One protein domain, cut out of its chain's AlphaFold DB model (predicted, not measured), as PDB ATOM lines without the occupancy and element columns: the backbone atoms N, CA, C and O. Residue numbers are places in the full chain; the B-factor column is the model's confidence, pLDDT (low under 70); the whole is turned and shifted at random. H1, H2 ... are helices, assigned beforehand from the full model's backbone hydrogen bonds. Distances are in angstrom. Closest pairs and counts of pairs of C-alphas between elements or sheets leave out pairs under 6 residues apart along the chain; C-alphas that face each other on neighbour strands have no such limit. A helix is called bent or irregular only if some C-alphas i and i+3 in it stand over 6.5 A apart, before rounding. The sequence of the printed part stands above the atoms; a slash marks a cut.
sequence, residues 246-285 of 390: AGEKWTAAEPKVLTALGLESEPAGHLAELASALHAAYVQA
ATOM      1  N   ALA A 246      36.008 -40.585  -4.777       82.31
ATOM      2  CA  ALA A 246      36.090 -39.195  -5.213       82.31
ATOM      3  C   ALA A 246      34.702 -38.672  -5.606       82.31
ATOM      4  O   ALA A 246      33.813 -39.458  -5.958       82.31
ATOM      5  N   GLY A 247      34.524 -37.348  -5.546       87.25
ATOM      6  CA  GLY A 247      33.267 -36.671  -5.880       87.25
ATOM      7  C   GLY A 247      32.097 -37.157  -5.022       87.25
ATOM      8  O   GLY A 247      32.263 -37.424  -3.835       87.25
ATOM      9  N   GLU A 248      30.932 -37.346  -5.644       86.38
ATOM     10  CA  GLU A 248      29.695 -37.754  -4.959       86.38
ATOM     11  C   GLU A 248      29.835 -39.058  -4.157       86.38
ATOM     12  O   GLU A 248      29.264 -39.188  -3.075       86.38
ATOM     13  N   LYS A 249      30.641 -40.017  -4.641       85.75
ATOM     14  CA  LYS A 249      30.884 -41.285  -3.929       85.75
ATOM     15  C   LYS A 249      31.642 -41.080  -2.618       85.75
ATOM     16  O   LYS A 249      31.412 -41.829  -1.672       85.75
ATOM     17  N   TRP A 250      32.552 -40.104  -2.568       88.12
ATOM     18  CA  TRP A 250      33.220 -39.720  -1.325       88.12
ATOM     19  C   TRP A 250      32.248 -38.982  -0.412       88.12
ATOM     20  O   TRP A 250      32.067 -39.422   0.715       88.12
ATOM     21  N   THR A 251      31.552 -37.958  -0.912       86.56
ATOM     22  CA  THR A 251      30.610 -37.153  -0.114       86.56
ATOM     23  C   THR A 251      29.529 -38.012   0.552       86.56
ATOM     24  O   THR A 251      29.189 -37.798   1.712       86.56
ATOM     25  N   ALA A 252      29.029 -39.042  -0.138       89.50
ATOM     26  CA  ALA A 252      28.062 -39.982   0.429       89.50
ATOM     27  C   ALA A 252      28.659 -40.914   1.508       89.50
ATOM     28  O   ALA A 252      27.953 -41.340   2.421       89.50
ATOM     29  N   ALA A 253      29.943 -41.266   1.402       87.12
ATOM     30  CA  ALA A 253      30.624 -42.174   2.328       87.12
ATOM     31  C   ALA A 253      31.314 -41.453   3.500       87.12
ATOM     32  O   ALA A 253      31.551 -42.067   4.543       87.12
ATOM     33  N   GLU A 254      31.626 -40.170   3.334       87.69
ATOM     34  CA  GLU A 254      32.443 -39.342   4.220       87.69
ATOM     35  C   GLU A 254      31.979 -39.376   5.685       87.69
ATOM     36  O   GLU A 254      32.795 -39.754   6.531       87.69
ATOM     37  N   PRO A 255      30.695 -39.138   6.029       87.56
ATOM     38  CA  PRO A 255      30.259 -39.151   7.429       87.56
ATOM     39  C   PRO A 255      30.501 -40.503   8.117       87.56
ATOM     40  O   PRO A 255      30.912 -40.575   9.277       87.56
ATOM     41  N   LYS A 256      30.284 -41.600   7.380       88.38
ATOM     42  CA  LYS A 256      30.477 -42.965   7.883       88.38
ATOM     43  C   LYS A 256      31.958 -43.284   8.083       88.38
ATOM     44  O   LYS A 256      32.310 -43.937   9.064       88.38
ATOM     45  N   VAL A 257      32.814 -42.837   7.165       86.19
ATOM     46  CA  VAL A 257      34.268 -43.036   7.244       86.19
ATOM     47  C   VAL A 257      34.865 -42.230   8.396       86.19
ATOM     48  O   VAL A 257      35.605 -42.798   9.195       86.19
ATOM     49  N   LEU A 258      34.502 -40.952   8.527       86.88
ATOM     50  CA  LEU A 258      34.956 -40.083   9.616       86.88
ATOM     51  C   LEU A 258      34.571 -40.650  10.986       86.88
ATOM     52  O   LEU A 258      35.430 -40.812  11.850       86.88
ATOM     53  N   THR A 259      33.320 -41.094  11.138       87.19
ATOM     54  CA  THR A 259      32.852 -41.741  12.374       87.19
ATOM     55  C   THR A 259      33.638 -43.018  12.687       87.19
ATOM     56  O   THR A 259      34.041 -43.238  13.826       87.19
ATOM     57  N   ALA A 260      33.890 -43.868  11.684       88.50
ATOM     58  CA  ALA A 260      34.633 -45.115  11.872       88.50
ATOM     59  C   ALA A 260      36.114 -44.890  12.229       88.50
ATOM     60  O   ALA A 260      36.694 -45.693  12.959       88.50
ATOM     61  N   LEU A 261      36.720 -43.819  11.710       84.56
ATOM     62  CA  LEU A 261      38.104 -43.435  11.992       84.56
ATOM     63  C   LEU A 261      38.244 -42.558  13.246       84.56
ATOM     64  O   LEU A 261      39.367 -42.299  13.668       84.56
ATOM     65  N   GLY A 262      37.130 -42.127  13.850       84.38
ATOM     66  CA  GLY A 262      37.129 -41.205  14.987       84.38
ATOM     67  C   GLY A 262      37.662 -39.818  14.629       84.38
ATOM     68  O   GLY A 262      38.292 -39.177  15.465       84.38
ATOM     69  N   LEU A 263      37.465 -39.391  13.380       84.06
ATOM     70  CA  LEU A 263      37.901 -38.098  12.864       84.06
ATOM     71  C   LEU A 263      36.714 -37.135  12.798       84.06
ATOM     72  O   LEU A 263      35.591 -37.537  12.496       84.06
ATOM     73  N   GLU A 264      36.974 -35.861  13.063       79.12
ATOM     74  CA  GLU A 264      35.980 -34.797  12.929       79.12
ATOM     75  C   GLU A 264      35.800 -34.388  11.460       79.12
ATOM     76  O   GLU A 264      36.712 -34.522  10.641       79.12
ATOM     77  N   SER A 265      34.609 -33.881  11.124       77.06
ATOM     78  CA  SER A 265      34.287 -33.361   9.787       77.06
ATOM     79  C   SER A 265      35.007 -32.065   9.449       77.06
ATOM     80  O   SER A 265      35.206 -31.768   8.274       77.06
ATOM     81  N   GLU A 266      35.386 -31.281  10.459       83.81
ATOM     82  CA  GLU A 266      36.159 -30.064  10.256       83.81
ATOM     83  C   GLU A 266      37.661 -30.383  10.358       83.81
ATOM     84  O   GLU A 266      38.159 -30.722  11.432       83.81
ATOM     85  N   PRO A 267      38.429 -30.282   9.258       82.69
ATOM     86  CA  PRO A 267      39.812 -30.756   9.237       82.69
ATOM     87  C   PRO A 267      40.797 -29.806   9.933       82.69
ATOM     88  O   PRO A 267      41.936 -30.197  10.188       82.69
ATOM     89  N   ALA A 268      40.404 -28.558  10.219       85.62
ATOM     90  CA  ALA A 268      41.315 -27.503  10.664       85.62
ATOM     91  C   ALA A 268      42.048 -27.855  11.970       85.62
ATOM     92  O   ALA A 268      43.267 -27.695  12.050       85.62
ATOM     93  N   GLY A 269      41.329 -28.392  12.962       83.12
ATOM     94  CA  GLY A 269      41.912 -28.791  14.246       83.12
ATOM     95  C   GLY A 269      42.912 -29.939  14.105       83.12
ATOM     96  O   GLY A 269      44.049 -29.838  14.567       83.12
ATOM     97  N   HIS A 270      42.531 -30.995  13.383       82.44
ATOM     98  CA  HIS A 270      43.395 -32.156  13.163       82.44
ATOM     99  C   HIS A 270      44.650 -31.808  12.347       82.44
ATOM    100  O   HIS A 270      45.755 -32.260  12.657       82.44
ATOM    101  N   LEU A 271      44.510 -30.962  11.321       88.62
ATOM    102  CA  LEU A 271      45.645 -30.487  10.530       88.62
ATOM    103  C   LEU A 271      46.594 -29.617  11.358       88.62
ATOM    104  O   LEU A 271      47.808 -29.755  11.212       88.62
ATOM    105  N   ALA A 272      46.072 -28.758  12.237       88.88
ATOM    106  CA  ALA A 272      46.894 -27.947  13.132       88.88
ATOM    107  C   ALA A 272      47.682 -28.815  14.127       88.88
ATOM    108  O   ALA A 272      48.872 -28.577  14.343       88.88
ATOM    109  N   GLU A 273      47.056 -29.858  14.679       87.56
ATOM    110  CA  GLU A 273      47.716 -30.822  15.562       87.56
ATOM    111  C   GLU A 273      48.851 -31.565  14.841       87.56
ATOM    112  O   GLU A 273      49.982 -31.590  15.329       87.56
ATOM    113  N   LEU A 274      48.588 -32.104  13.644       89.12
ATOM    114  CA  LEU A 274      49.604 -32.790  12.840       89.12
ATOM    115  C   LEU A 274      50.738 -31.855  12.409       89.12
ATOM    116  O   LEU A 274      51.906 -32.246  12.462       89.12
ATOM    117  N   ALA A 275      50.420 -30.625  11.997       92.62
ATOM    118  CA  ALA A 275      51.414 -29.627  11.619       92.62
ATOM    119  C   ALA A 275      52.311 -29.260  12.808       92.62
ATOM    120  O   ALA A 275      53.532 -29.194  12.662       92.62
ATOM    121  N   SER A 276      51.719 -29.094  13.993       92.56
ATOM    122  CA  SER A 276      52.445 -28.841  15.237       92.56
ATOM    123  C   SER A 276      53.335 -30.025  15.630       92.56
ATOM    124  O   SER A 276      54.525 -29.841  15.885       92.56
ATOM    125  N   ALA A 277      52.812 -31.254  15.595       92.88
ATOM    126  CA  ALA A 277      53.578 -32.464  15.893       92.88
ATOM    127  C   ALA A 277      54.753 -32.659  14.922       92.88
ATOM    128  O   ALA A 277      55.867 -32.979  15.342       92.88
ATOM    129  N   LEU A 278      54.529 -32.415  13.627       93.88
ATOM    130  CA  LEU A 278      55.574 -32.467  12.606       93.88
ATOM    131  C   LEU A 278      56.640 -31.397  12.852       93.88
ATOM    132  O   LEU A 278      57.833 -31.697  12.807       93.88
ATOM    133  N   HIS A 279      56.221 -30.162  13.128       93.88
ATOM    134  CA  HIS A 279      57.132 -29.067  13.432       93.88
ATOM    135  C   HIS A 279      57.979 -29.377  14.673       93.88
ATOM    136  O   HIS A 279      59.202 -29.267  14.620       93.88
ATOM    137  N   ALA A 280      57.357 -29.851  15.754       93.00
ATOM    138  CA  ALA A 280      58.050 -30.258  16.971       93.00
ATOM    139  C   ALA A 280      59.067 -31.382  16.707       93.00
ATOM    140  O   ALA A 280      60.206 -31.297  17.167       93.00
ATOM    141  N   ALA A 281      58.701 -32.391  15.910       91.19
ATOM    142  CA  ALA A 281      59.612 -33.464  15.519       91.19
ATOM    143  C   ALA A 281      60.808 -32.942  14.702       91.19
ATOM    144  O   ALA A 281      61.943 -33.363  14.939       91.19
ATOM    145  N   TYR A 282      60.584 -31.999  13.780       88.69
ATOM    146  CA  TYR A 282      61.658 -31.350  13.022       88.69
ATOM    147  C   TYR A 282      62.595 -30.548  13.921       88.69
ATOM    148  O   TYR A 282      63.812 -30.676  13.795       88.69
ATOM    149  N   VAL A 283      62.044 -29.752  14.837       92.81
ATOM    150  CA  VAL A 283      62.828 -28.961  15.793       92.81
ATOM    151  C   VAL A 283      63.651 -29.880  16.695       92.81
ATOM    152  O   VAL A 283      64.845 -29.653  16.874       92.81
ATOM    153  N   GLN A 284      63.058 -30.963  17.201       87.75
ATOM    154  CA  GLN A 284      63.755 -31.953  18.020       87.75
ATOM    155  C   GLN A 284      64.879 -32.654  17.243       87.75
ATOM    156  O   GLN A 284      65.986 -32.810  17.759       87.75
ATOM    157  N   ALA A 285      64.623 -33.053  15.995       86.38
ATOM    158  CA  ALA A 285      65.637 -33.654  15.136       86.38
ATOM    159  C   ALA A 285      66.779 -32.667  14.845       86.38
ATOM    160  O   ALA A 285      67.946 -33.037  14.950       86.38
TER     161      ALA A 285
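Overview. This is residues 246 to 285 of the 390 residues of the protein "Uncharacterized protein DUF4158" of Streptomyces brevispora (UniProt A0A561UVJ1). Two helices, H1 and then H2, follow one after the other like an open, angled chain of two arms, with a loop between them and no packing of one on the other. Residues 266 to 285, of which 267 to 285 belong to H2, the longer arm, stick out freely. The printed part has 40 residues with two named helices and no named strand, in the class all helix. It is extended, a rod of 41 by 19 by 14 A with a radius of gyration of the C-alphas of 14.0 A.

Along the chain. Find C-alpha 248 at (29.695, -37.754, -4.959); from there H1, residues 248 to 261, runs 19.8 A. It is irregular: C-alphas 252 and 255 are 7.4 A apart. Next find C-alpha 267 at (39.812, -30.756, 9.237), where H2, residues 267 to 285, begins its 26.6 A run to C-alpha 285 at (65.637, -33.654, 15.136).

Arrangement. H1 and H2 are apart, with no C-alpha of the one within 8 A of the other. A tight link of 5 residues joins them. In H2 every O i to N i+4 pair is within hydrogen-bond range; in H1, 8 of 10 are.

Size, cuts and confidence. The C-alphas farthest apart, of Glu 248 and Gln 284, are 41.5 A apart. The printed part has no cut, and no printed residue is under 70 in pLDDT.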